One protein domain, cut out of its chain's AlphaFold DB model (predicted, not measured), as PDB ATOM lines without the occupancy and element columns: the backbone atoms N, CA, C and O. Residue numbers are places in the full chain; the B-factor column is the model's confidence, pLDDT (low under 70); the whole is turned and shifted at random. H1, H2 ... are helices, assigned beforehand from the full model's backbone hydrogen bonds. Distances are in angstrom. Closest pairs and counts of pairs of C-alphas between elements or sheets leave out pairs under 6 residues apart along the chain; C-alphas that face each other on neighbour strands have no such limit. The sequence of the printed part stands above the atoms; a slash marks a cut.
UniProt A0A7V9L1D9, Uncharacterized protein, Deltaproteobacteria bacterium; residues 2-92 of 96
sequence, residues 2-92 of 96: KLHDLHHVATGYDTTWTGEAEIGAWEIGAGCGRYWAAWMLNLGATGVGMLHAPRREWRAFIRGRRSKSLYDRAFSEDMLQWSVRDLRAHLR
ATOM      1  N   LYS A   2     131.078 206.279 201.314       92.94
ATOM      2  CA  LYS A   2     130.828 206.820 202.679       92.94
ATOM      3  C   LYS A   2     132.028 207.495 203.384       92.94
ATOM      4  O   LYS A   2     131.893 208.577 203.938       92.94
ATOM      5  N   LEU A   3     133.213 206.868 203.371       95.00
ATOM      6  CA  LEU A   3     134.426 207.462 203.970       95.00
ATOM      7  C   LEU A   3     134.894 208.727 203.238       95.00
ATOM      8  O   LEU A   3     135.386 209.653 203.871       95.00
ATOM      9  N   HIS A   4     134.723 208.752 201.920       94.75
ATOM     10  CA  HIS A   4     135.065 209.884 201.066       94.75
ATOM     11  C   HIS A   4     134.134 211.076 201.347       94.75
ATOM     12  O   HIS A   4     134.609 212.188 201.557       94.75
ATOM     13  N   ASP A   5     132.836 210.825 201.540       95.31
ATOM     14  CA  ASP A   5     131.875 211.867 201.932       95.31
ATOM     15  C   ASP A   5     132.232 212.480 203.303       95.31
ATOM     16  O   ASP A   5     132.181 213.697 203.496       95.31
ATOM     17  N   LEU A   6     132.692 211.660 204.260       96.69
ATOM     18  CA  LEU A   6     133.217 212.162 205.538       96.69
ATOM     19  C   LEU A   6     134.482 213.011 205.356       96.69
ATOM     20  O   LEU A   6     134.671 213.997 206.079       96.69
ATOM     21  N   HIS A   7     135.344 212.676 204.395       97.19
ATOM     22  CA  HIS A   7     136.501 213.506 204.082       97.19
ATOM     23  C   HIS A   7     136.086 214.865 203.505       97.19
ATOM     24  O   HIS A   7     136.695 215.863 203.893       97.19
ATOM     25  N   HIS A   8     135.038 214.961 202.678       97.44
ATOM     26  CA  HIS A   8     134.493 216.259 202.245       97.44
ATOM     27  C   HIS A   8     134.088 217.127 203.436       97.44
ATOM     28  O   HIS A   8     134.574 218.250 203.584       97.44
ATOM     29  N   VAL A   9     133.280 216.581 204.352       96.75
ATOM     30  CA  VAL A   9     132.830 217.297 205.559       96.75
ATOM     31  C   VAL A   9     134.019 217.787 206.395       96.75
ATOM     32  O   VAL A   9     134.057 218.935 206.849       96.75
ATOM     33  N   ALA A  10     135.029 216.937 206.581       96.94
ATOM     34  CA  ALA A  10     136.205 217.289 207.366       96.94
ATOM     35  C   ALA A  10     137.073 218.354 206.683       96.94
ATOM     36  O   ALA A  10     137.556 219.286 207.337       96.94
ATOM     37  N   THR A  11     137.292 218.209 205.378       97.12
ATOM     38  CA  THR A  11     138.246 219.019 204.619       97.12
ATOM     39  C   THR A  11     137.681 220.360 204.180       97.12
ATOM     40  O   THR A  11     138.474 221.300 204.091       97.12
ATOM     41  N   GLY A  12     136.365 220.439 203.961       96.69
ATOM     42  CA  GLY A  12     135.659 221.596 203.418       96.69
ATOM     43  C   GLY A  12     135.740 221.729 201.896       96.69
ATOM     44  O   GLY A  12     135.338 222.770 201.383       96.69
ATOM     45  N   TYR A  13     136.272 220.732 201.180       96.50
ATOM     46  CA  TYR A  13     136.179 220.707 199.719       96.50
ATOM     47  C   TYR A  13     134.732 220.414 199.325       96.50
ATOM     48  O   TYR A  13     134.121 219.484 199.854       96.50
ATOM     49  N   ASP A  14     134.173 221.242 198.448       95.62
ATOM     50  CA  ASP A  14     132.806 221.072 197.963       95.62
ATOM     51  C   ASP A  14     132.690 219.876 196.999       95.62
ATOM     52  O   ASP A  14     133.669 219.189 196.713       95.62
ATOM     53  N   THR A  15     131.479 219.616 196.513       95.56
ATOM     54  CA  THR A  15     131.179 218.534 195.561       95.56
ATOM     55  C   THR A  15     131.106 219.057 194.120       95.56
ATOM     56  O   THR A  15     130.367 218.531 193.286       95.56
ATOM     57  N   THR A  16     131.780 220.176 193.818       94.62
ATOM     58  CA  THR A  16     131.944 220.639 192.433       94.62
ATOM     59  C   THR A  16     133.057 219.848 191.758       94.62
ATOM     60  O   THR A  16     133.906 219.273 192.426       94.62
ATOM     61  N   TRP A  17     133.154 219.913 190.428       91.75
ATOM     62  CA  TRP A  17     134.281 219.316 189.702       91.75
ATOM     63  C   TRP A  17     135.653 219.714 190.255       91.75
ATOM     64  O   TRP A  17     136.566 218.897 190.258       91.75
ATOM     65  N   THR A  18     135.815 220.954 190.734       94.44
ATOM     66  CA  THR A  18     137.086 221.371 191.343       94.44
ATOM     67  C   THR A  18     137.251 220.824 192.758       94.44
ATOM     68  O   THR A  18     138.358 220.431 193.114       94.44
ATOM     69  N   GLY A  19     136.181 220.782 193.555       95.56
ATOM     70  CA  GLY A  19     136.216 220.209 194.900       95.56
ATOM     71  C   GLY A  19     136.498 218.705 194.898       95.56
ATOM     72  O   GLY A  19     137.318 218.246 195.689       95.56
ATOM     73  N   GLU A  20     135.937 217.966 193.938       95.12
ATOM     74  CA  GLU A  20     136.225 216.542 193.691       95.12
ATOM     75  C   GLU A  20     137.693 216.300 193.299       95.12
ATOM     76  O   GLU A  20     138.343 215.341 193.720       95.12
ATOM     77  N   ALA A  21     138.266 217.217 192.524       95.31
ATOM     78  CA  ALA A  21     139.684 217.172 192.192       95.31
ATOM     79  C   ALA A  21     140.566 217.464 193.425       95.31
ATOM     80  O   ALA A  21     141.548 216.767 193.692       95.31
ATOM     81  N   GLU A  22     140.187 218.455 194.240       97.38
ATOM     82  CA  GLU A  22     140.884 218.786 195.486       97.38
ATOM     83  C   GLU A  22     140.824 217.649 196.517       97.38
ATOM     84  O   GLU A  22     141.858 217.318 197.108       97.38
ATOM     85  N   ILE A  23     139.657 217.032 196.738       97.25
ATOM     86  CA  ILE A  23     139.521 215.910 197.677       97.25
ATOM     87  C   ILE A  23     140.308 214.695 197.185       97.25
ATOM     88  O   ILE A  23     141.023 214.095 197.986       97.25
ATOM     89  N   GLY A  24     140.278 214.389 195.882       95.94
ATOM     90  CA  GLY A  24     141.031 213.279 195.308       95.94
ATOM     91  C   GLY A  24     142.536 213.470 195.495       95.94
ATOM     92  O   GLY A  24     143.230 212.581 195.996       95.94
ATOM     93  N   ALA A  25     143.039 214.673 195.208       97.06
ATOM     94  CA  ALA A  25     144.431 215.031 195.458       97.06
ATOM     95  C   ALA A  25     144.793 214.945 196.956       97.06
ATOM     96  O   ALA A  25     145.862 214.436 197.315       97.06
ATOM     97  N   TRP A  26     143.909 215.401 197.852       97.88
ATOM     98  CA  TRP A  26     144.105 215.289 199.301       97.88
ATOM     99  C   TRP A  26     144.138 213.829 199.772       97.88
ATOM    100  O   TRP A  26     145.030 213.471 200.541       97.88
ATOM    101  N   GLU A  27     143.239 212.973 199.286       97.50
ATOM    102  CA  GLU A  27     143.175 211.547 199.627       97.50
ATOM    103  C   GLU A  27     144.404 210.780 199.122       97.50
ATOM    104  O   GLU A  27     144.945 209.953 199.853       97.50
ATOM    105  N   ILE A  28     144.925 211.101 197.931       96.62
ATOM    106  CA  ILE A  28     146.219 210.581 197.450       96.62
ATOM    107  C   ILE A  28     147.341 210.986 198.411       96.62
ATOM    108  O   ILE A  28     148.173 210.160 198.790       96.62
ATOM    109  N   GLY A  29     147.369 212.256 198.826       96.38
ATOM    110  CA  GLY A  29     148.368 212.764 199.763       96.38
ATOM    111  C   GLY A  29     148.296 212.083 201.135       96.38
ATOM    112  O   GLY A  29     149.328 211.680 201.674       96.38
ATOM    113  N   ALA A  30     147.089 211.946 201.685       96.25
ATOM    114  CA  ALA A  30     146.824 211.335 202.989       96.25
ATOM    115  C   ALA A  30     146.916 209.797 202.966       96.25
ATOM    116  O   ALA A  30     147.133 209.174 204.007       96.25
ATOM    117  N   GLY A  31     146.799 209.201 201.778       95.25
ATOM    118  CA  GLY A  31     146.840 207.771 201.496       95.25
ATOM    119  C   GLY A  31     145.444 207.150 201.399       95.25
ATOM    120  O   GLY A  31     144.634 207.291 202.311       95.25
ATOM    121  N   CYS A  32     145.184 206.374 200.340       93.00
ATOM    122  CA  CYS A  32     143.897 205.682 200.154       93.00
ATOM    123  C   CYS A  32     143.834 204.284 200.809       93.00
ATOM    124  O   CYS A  32     142.900 203.508 200.587       93.00
ATOM    125  N   GLY A  33     144.842 203.932 201.614       89.06
ATOM    126  CA  GLY A  33     144.929 202.641 202.298       89.06
ATOM    127  C   GLY A  33     144.843 201.453 201.333       89.06
ATOM    128  O   GLY A  33     145.452 201.462 200.261       89.06
ATOM    129  N   ARG A  34     144.060 200.435 201.717       86.56
ATOM    130  CA  ARG A  34     143.831 199.206 200.927       86.56
ATOM    131  C   ARG A  34     142.799 199.364 199.802       86.56
ATOM    132  O   ARG A  34     142.546 198.413 199.066       86.56
ATOM    133  N   TYR A  35     142.156 200.525 199.690       88.00
ATOM    134  CA  TYR A  35     141.054 200.735 198.757       88.00
ATOM    135  C   TYR A  35     141.595 201.119 197.379       88.00
ATOM    136  O   TYR A  35     141.696 202.293 197.038       88.00
ATOM    137  N   TRP A  36     141.932 200.116 196.562       87.75
ATOM    138  CA  TRP A  36     142.469 200.331 195.211       87.75
ATOM    139  C   TRP A  36     141.554 201.183 194.320       87.75
ATOM    140  O   TRP A  36     142.025 202.055 193.594       87.75
ATOM    141  N   ALA A  37     140.237 201.002 194.437       87.69
ATOM    142  CA  ALA A  37     139.267 201.826 193.720       87.69
ATOM    143  C   ALA A  37     139.400 203.322 194.061       87.69
ATOM    144  O   ALA A  37     139.286 204.154 193.167       87.69
ATOM    145  N   ALA A  38     139.697 203.668 195.321       88.00
ATOM    146  CA  ALA A  38     139.924 205.056 195.717       88.00
ATOM    147  C   ALA A  38     141.202 205.615 195.073       88.00
ATOM    148  O   ALA A  38     141.178 206.717 194.542       88.00
ATOM    149  N   TRP A  39     142.283 204.828 194.996       90.00
ATOM    150  CA  TRP A  39     143.483 205.234 194.254       90.00
ATOM    151  C   TRP A  39     143.183 205.534 192.781       90.00
ATOM    152  O   TRP A  39     143.558 206.595 192.290       90.00
ATOM    153  N   MET A  40     142.494 204.628 192.081       90.50
ATOM    154  CA  MET A  40     142.191 204.805 190.656       90.50
ATOM    155  C   MET A  40     141.296 206.019 190.393       90.50
ATOM    156  O   MET A  40     141.594 206.815 189.504       90.50
ATOM    157  N   LEU A  41     140.219 206.170 191.169       86.62
ATOM    158  CA  LEU A  41     139.281 207.282 191.011       86.62
ATOM    159  C   LEU A  41     139.952 208.622 191.310       86.62
ATOM    160  O   LEU A  41     139.837 209.551 190.513       86.62
ATOM    161  N   ASN A  42     140.726 208.700 192.394       88.69
ATOM    162  CA  ASN A  42     141.403 209.932 192.778       88.69
ATOM    163  C   ASN A  42     142.487 210.330 191.778       88.69
ATOM    164  O   ASN A  42     142.644 211.518 191.498       88.69
ATOM    165  N   LEU A  43     143.217 209.366 191.206       88.38
ATOM    166  CA  LEU A  43     144.199 209.643 190.152       88.38
ATOM    167  C   LEU A  43     143.519 210.159 188.879       88.38
ATOM    168  O   LEU A  43     144.021 211.100 188.270       88.38
ATOM    169  N   GLY A  44     142.364 209.595 188.510       86.62
ATOM    170  CA  GLY A  44     141.555 210.092 187.396       86.62
ATOM    171  C   GLY A  44     141.058 211.523 187.625       86.62
ATOM    172  O   GLY A  44     141.266 212.385 186.774       86.62
ATOM    173  N   ALA A  45     140.468 211.792 188.794       83.81
ATOM    174  CA  ALA A  45     139.971 213.117 189.169       83.81
ATOM    175  C   ALA A  45     141.095 214.164 189.216       83.81
ATOM    176  O   ALA A  45     140.953 215.240 188.636       83.81
ATOM    177  N   THR A  46     142.240 213.814 189.813       84.38
ATOM    178  CA  THR A  46     143.430 214.681 189.858       84.38
ATOM    179  C   THR A  46     143.973 214.944 188.451       84.38
ATOM    180  O   THR A  46     144.356 216.059 188.126       84.38
ATOM    181  N   GLY A  47     143.971 213.945 187.560       87.06
ATOM    182  CA  GLY A  47     144.388 214.144 186.168       87.06
ATOM    183  C   GLY A  47     143.547 215.198 185.440       87.06
ATOM    184  O   GLY A  47     144.088 216.023 184.705       87.06
ATOM    185  N   VAL A  48     142.233 215.208 185.682       83.25
ATOM    186  CA  VAL A  48     141.315 216.207 185.115       83.25
ATOM    187  C   VAL A  48     141.522 217.576 185.761       83.25
ATOM    188  O   VAL A  48     141.660 218.577 185.054       83.25
ATOM    189  N   GLY A  49     141.561 217.661 187.090       83.19
ATOM    190  CA  GLY A  49     141.671 218.957 187.748       83.19
ATOM    191  C   GLY A  49     143.070 219.578 187.669       83.19
ATOM    192  O   GLY A  49     143.163 220.804 187.751       83.19
ATOM    193  N   MET A  50     144.131 218.829 187.345       87.19
ATOM    194  CA  MET A  50     145.440 219.413 187.013       87.19
ATOM    195  C   MET A  50     145.361 220.343 185.792       87.19
ATOM    196  O   MET A  50     146.144 221.288 185.690       87.19
ATOM    197  N   LEU A  51     144.399 220.129 184.888       88.75
ATOM    198  CA  LEU A  51     144.171 220.998 183.729       88.75
ATOM    199  C   LEU A  51     143.332 222.242 184.068       88.75
ATOM    200  O   LEU A  51     143.453 223.262 183.393       88.75
ATOM    201  N   HIS A  52     142.511 222.189 185.120       87.75
ATOM    202  CA  HIS A  52     141.559 223.253 185.467       87.75
ATOM    203  C   HIS A  52     141.975 224.093 186.683       87.75
ATOM    204  O   HIS A  52     141.787 225.310 186.700       87.75
ATOM    205  N   ALA A  53     142.538 223.463 187.712       92.12
ATOM    206  CA  ALA A  53     142.850 224.065 189.003       92.12
ATOM    207  C   ALA A  53     144.156 223.522 189.645       92.12
ATOM    208  O   ALA A  53     144.187 223.268 190.855       92.12
ATOM    209  N   PRO A  54     145.288 223.440 188.915       93.44
ATOM    210  CA  PRO A  54     146.501 222.742 189.371       93.44
ATOM    211  C   PRO A  54     147.071 223.279 190.691       93.44
ATOM    212  O   PRO A  54     147.549 222.535 191.543       93.44
ATOM    213  N   ARG A  55     147.000 224.600 190.912       95.44
ATOM    214  CA  ARG A  55     147.491 225.228 192.153       95.44
ATOM    215  C   ARG A  55     146.622 224.894 193.367       95.44
ATOM    216  O   ARG A  55     147.106 224.945 194.499       95.44
ATOM    217  N   ARG A  56     145.328 224.644 193.161       95.62
ATOM    218  CA  ARG A  56     144.389 224.262 194.223       95.62
ATOM    219  C   ARG A  56     144.618 222.809 194.613       95.62
ATOM    220  O   ARG A  56     144.898 222.548 195.781       95.62
ATOM    221  N   GLU A  57     144.657 221.921 193.628       94.94
ATOM    222  CA  GLU A  57     144.961 220.506 193.838       94.94
ATOM    223  C   GLU A  57     146.324 220.281 194.475       94.94
ATOM    224  O   GLU A  57     146.427 219.544 195.449       94.94
ATOM    225  N   TRP A  58     147.373 220.958 193.999       95.44
ATOM    226  CA  TRP A  58     148.699 220.805 194.593       95.44
ATOM    227  C   TRP A  58     148.705 221.179 196.079       95.44
ATOM    228  O   TRP A  58     149.287 220.480 196.909       95.44
ATOM    229  N   ARG A  59     147.996 222.252 196.459       96.75
ATOM    230  CA  ARG A  59     147.821 222.612 197.875       96.75
ATOM    231  C   ARG A  59     147.032 221.549 198.637       96.75
ATOM    232  O   ARG A  59     147.391 221.260 199.778       96.75
ATOM    233  N   ALA A  60     145.995 220.974 198.030       97.12
ATOM    234  CA  ALA A  60     145.204 219.905 198.628       97.12
ATOM    235  C   ALA A  60     146.037 218.632 198.844       97.12
ATOM    236  O   ALA A  60     146.051 218.101 199.955       97.12
ATOM    237  N   PHE A  61     146.843 218.232 197.860       96.94
ATOM    238  CA  PHE A  61     147.802 217.137 197.969       96.94
ATOM    239  C   PHE A  61     148.811 217.369 199.096       96.94
ATOM    240  O   PHE A  61     148.957 216.522 199.977       96.94
ATOM    241  N   ILE A  62     149.469 218.534 199.140       97.44
ATOM    242  CA  ILE A  62     150.430 218.860 200.207       97.44
ATOM    243  C   ILE A  62     149.762 218.875 201.585       97.44
ATOM    244  O   ILE A  62     150.358 218.420 202.565       97.44
ATOM    245  N   ARG A  63     148.519 219.361 201.679       97.31
ATOM    246  CA  ARG A  63     147.727 219.265 202.908       97.31
ATOM    247  C   ARG A  63     147.465 217.802 203.274       97.31
ATOM    248  O   ARG A  63     147.665 217.440 204.432       97.31
ATOM    249  N   GLY A  64     147.109 216.959 202.308       97.12
ATOM    250  CA  GLY A  64     146.925 215.515 202.473       97.12
ATOM    251  C   GLY A  64     148.177 214.815 202.993       97.12
ATOM    252  O   GLY A  64     148.106 214.101 203.985       97.12
ATOM    253  N   ARG A  65     149.354 215.124 202.430       96.88
ATOM    254  CA  ARG A  65     150.662 214.593 202.876       96.88
ATOM    255  C   ARG A  65     150.981 214.877 204.350       96.88
ATOM    256  O   ARG A  65     151.844 214.217 204.922       96.88
ATOM    257  N   ARG A  66     150.324 215.873 204.954       96.38
ATOM    258  CA  ARG A  66     150.457 216.257 206.371       96.38
ATOM    259  C   ARG A  66     149.282 215.778 207.236       96.38
ATOM    260  O   ARG A  66     149.250 216.074 208.426       96.38
ATOM    261  N   SER A  67     148.333 215.062 206.638       96.62
ATOM    262  CA  SER A  67     147.089 214.590 207.250       96.62
ATOM    263  C   SER A  67     147.094 213.064 207.412       96.62
ATOM    264  O   SER A  67     148.054 212.379 207.058       96.62
ATOM    265  N   LYS A  68     146.004 212.528 207.959       95.38
ATOM    266  CA  LYS A  68     145.618 211.115 207.864       95.38
ATOM    267  C   LYS A  68     144.257 211.014 207.178       95.38
ATOM    268  O   LYS A  68     143.458 211.937 207.308       95.38
ATOM    269  N   SER A  69     143.997 209.909 206.484       95.00
ATOM    270  CA  SER A  69     142.668 209.557 205.968       95.00
ATOM    271  C   SER A  69     141.994 208.513 206.869       95.00
ATOM    272  O   SER A  69     142.644 207.899 207.715       95.00
ATOM    273  N   LEU A  70     140.696 208.282 206.665       95.56
ATOM    274  CA  LEU A  70     139.927 207.215 207.315       95.56
ATOM    275  C   LEU A  70     140.103 205.844 206.642       95.56
ATOM    276  O   LEU A  70     139.481 204.871 207.056       95.56
ATOM    277  N   TYR A  71     140.919 205.730 205.592       93.69
ATOM    278  CA  TYR A  71     141.070 204.476 204.846       93.69
ATOM    279  C   TYR A  71     141.896 203.404 205.575       93.69
ATOM    280  O   TYR A  71     142.101 202.309 205.044       93.69
ATOM    281  N   ASP A  72     142.364 203.697 206.790       89.62
ATOM    282  CA  ASP A  72     142.976 202.722 207.694       89.62
ATOM    283  C   ASP A  72     141.951 201.768 208.338       89.62
ATOM    284  O   ASP A  72     142.338 200.745 208.905       89.62
ATOM    285  N   ARG A  73     140.649 202.065 208.212       88.81
ATOM    286  CA  ARG A  73     139.547 201.314 208.822       88.81
ATOM    287  C   ARG A  73     138.346 201.170 207.890       88.81
ATOM    288  O   ARG A  73     138.203 201.884 206.901       88.81
ATOM    289  N   ALA A  74     137.466 200.233 208.235       90.94
ATOM    290  CA  ALA A  74     136.148 200.138 207.622       90.94
ATOM    291  C   ALA A  74     135.223 201.233 208.172       90.94
ATOM    292  O   ALA A  74     135.381 201.682 209.308       90.94
ATOM    293  N   PHE A  75     134.243 201.636 207.367       92.31
ATOM    294  CA  PHE A  75     133.185 202.535 207.817       92.31
ATOM    295  C   PHE A  75     132.366 201.890 208.946       92.31
ATOM    296  O   PHE A  75     132.008 200.716 208.851       92.31
ATOM    297  N   SER A  76     132.032 202.681 209.966       93.38
ATOM    298  CA  SER A  76     131.064 202.344 211.015       93.38
ATOM    299  C   SER A  76     130.078 203.500 211.181       93.38
ATOM    300  O   SER A  76     130.471 204.660 211.067       93.38
ATOM    301  N   GLU A  77     128.818 203.191 211.485       94.12
ATOM    302  CA  GLU A  77     127.778 204.198 211.747       94.12
ATOM    303  C   GLU A  77     128.127 205.090 212.958       94.12
ATOM    304  O   GLU A  77     127.780 206.267 212.975       94.12
ATOM    305  N   ASP A  78     128.923 204.595 213.917       93.62
ATOM    306  CA  ASP A  78     129.413 205.392 215.056       93.62
ATOM    307  C   ASP A  78     130.241 206.610 214.619       93.62
ATOM    308  O   ASP A  78     130.318 207.612 215.330       93.62
ATOM    309  N   MET A  79     130.854 206.553 213.431       94.06
ATOM    310  CA  MET A  79     131.619 207.673 212.875       94.06
ATOM    311  C   MET A  79     130.719 208.871 212.554       94.06
ATOM    312  O   MET A  79     131.196 210.002 212.550       94.06
ATOM    313  N   LEU A  80     129.419 208.645 212.325       94.19
ATOM    314  CA  LEU A  80     128.441 209.714 212.107       94.19
ATOM    315  C   LEU A  80     128.105 210.476 213.395       94.19
ATOM    316  O   LEU A  80     127.563 211.573 213.327       94.19
ATOM    317  N   GLN A  81     128.444 209.915 214.558       95.81
ATOM    318  CA  GLN A  81     128.270 210.570 215.855       95.81
ATOM    319  C   GLN A  81     129.449 211.485 216.209       95.81
ATOM    320  O   GLN A  81     129.406 212.197 217.212       95.81
ATOM    321  N   TRP A  82     130.527 211.473 215.417       95.00
ATOM    322  CA  TRP A  82     131.672 212.343 215.660       95.00
ATOM    323  C   TRP A  82     131.324 213.789 215.333       95.00
ATOM    324  O   TRP A  82     130.756 214.095 214.283       95.00
ATOM    325  N   SER A  83     131.754 214.712 216.192       96.06
ATOM    326  CA  SER A  83     131.733 216.118 215.813       96.06
ATOM    327  C   SER A  83     132.724 216.361 214.667       96.06
ATOM    328  O   SER A  83     133.768 215.709 214.560       96.06
ATOM    329  N   VAL A  84     132.457 217.368 213.831       95.50
ATOM    330  CA  VAL A  84     133.401 217.777 212.773       95.50
ATOM    331  C   VAL A  84     134.766 218.155 213.365       95.50
ATOM    332  O   VAL A  84     135.801 217.936 212.735       95.50
ATOM    333  N   ARG A  85     134.790 218.689 214.594       95.38
ATOM    334  CA  ARG A  85     136.023 218.993 215.329       95.38
ATOM    335  C   ARG A  85     136.830 217.726 215.612       95.38
ATOM    336  O   ARG A  85     138.024 217.709 215.321       95.38
ATOM    337  N   ASP A  86     136.191 216.689 216.147       95.12
ATOM    338  CA  ASP A  86     136.864 215.434 216.496       95.12
ATOM    339  C   ASP A  86     137.344 214.704 215.245       95.12
ATOM    340  O   ASP A  86     138.480 214.231 215.199       95.12
ATOM    341  N   LEU A  87     136.530 214.712 214.185       95.44
ATOM    342  CA  LEU A  87     136.920 214.175 212.887       95.44
ATOM    343  C   LEU A  87     138.153 214.902 212.329       95.44
ATOM    344  O   LEU A  87     139.129 214.264 211.940       95.44
ATOM    345  N   ARG A  88     138.171 216.241 212.341       96.25
ATOM    346  CA  ARG A  88     139.343 217.026 211.905       96.25
ATOM    347  C   ARG A  88     140.582 216.730 212.748       96.25
ATOM    348  O   ARG A  88     141.662 216.565 212.181       96.25
ATOM    349  N   ALA A  89     140.431 216.623 214.066       95.06
ATOM    350  CA  ALA A  89     141.527 216.274 214.966       95.06
ATOM    351  C   ALA A  89     142.085 214.875 214.657       95.06
ATOM    352  O   ALA A  89     143.302 214.708 214.536       95.06
ATOM    353  N   HIS A  90     141.207 213.892 214.435       94.88
ATOM    354  CA  HIS A  90     141.580 212.529 214.058       94.88
ATOM    355  C   HIS A  90     142.385 212.491 212.748       94.88
ATOM    356  O   HIS A  90     143.425 211.833 212.662       94.88
ATOM    357  N   LEU A  91     141.949 213.264 211.749       96.00
ATOM    358  CA  LEU A  91     142.599 213.380 210.439       96.00
ATOM    359  C   LEU A  91     143.830 214.298 210.437       96.00
ATOM    360  O   LEU A  91     144.460 214.476 209.395       96.00
ATOM    361  N   ARG A  92     144.210 214.862 211.592       96.00
ATOM    362  CA  ARG A  92     145.323 215.817 211.741       96.00
ATOM    363  C   ARG A  92     145.169 217.068 210.869       96.00
ATOM    364  O   ARG A  92     146.149 217.641 210.397       96.00
TER     365      ARG A  92
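Overview. This is residues 2 to 92 of the 96 residues of an uncharacterized protein of Deltaproteobacteria bacterium (UniProt A0A7V9L1D9). Helix H2 is set between H3 and H4, which pack on two sides of it, and this three-helix group makes one end of an elongated molecule; the short helices H5 and H6 lie toward the other end, with H1 between H2 and H6 and crossing both. The group is closely packed on H2, while H1 meets H2 over a small area and H5 touches no helix. The printed part has 91 residues with six named helices, H1 to H6 in chain order, and no named strand; the class is all helix. The whole is compact, with a radius of gyration of the C-alphas of 12.3 A, and spans 38 by 25 by 22 A, only just elongated.

Along the chain. The longest helix, H3, holds residues 36 to 52 and is 24.9 A from first to last C-alpha, starting with C-alpha 36 at (142.469, 200.331, 195.211). H2, residues 17 to 30, measures 19.9 A, and H4, residues 54 to 65, measures 16.3 A. H1, residues 2 to 11, measures 14.4 A and begins with C-alpha 2 at (130.828, 206.820, 202.679). H5 is residues 77 to 81; H6 is residues 84 to 90, with C-alpha 90 at (141.580, 212.529, 214.058).

Arrangement. H3 touches H2 at a steep tilt of 52 degrees, opposite ways; their closest C-alphas, of Asn 42 and Gly 24, are 4.2 A apart. H2 is the hub, touching three helices. H4 touches H2 at a shallow tilt of 32 degrees, the same way, closest at the C-alphas of Gly 64 and Gly 29, 4.1 A apart. H3 and H4 form a helical hairpin but only just touch, with 3 pairs of C-alphas within 8 A; the closest are those of Met 50 and Glu 57, 6.9 A apart, and the tilt of 34 degrees is only just short of steep. H1 only just touches H2, about perpendicular at 84 degrees, with the C-alphas of His 8 and Ile 23 closest at 6.8 A. H1 also touches H6, about perpendicular at 81 degrees, the C-alphas of Ala 10 and Arg 88 being closest at 5.5 A. H5 is only just apart from H1, at 8.5 A, and from H6, at 8.4 A. In H1, H2, H4 and H6 every O i to N i+4 pair is within hydrogen-bond range; in H3 it is 11 of 13, and in H5 0 of 1, beside 2 of 2 O i to N i+3 pairs.

Size, cuts and confidence. The two C-alphas farthest apart, of Leu 51 and Asp 78, are 38.0 A apart. The link from H4 to H5, 11 residues, is long; the other four links are tight. The printed part has no cut; its mean pLDDT is 93.5, and no printed residue is under 70.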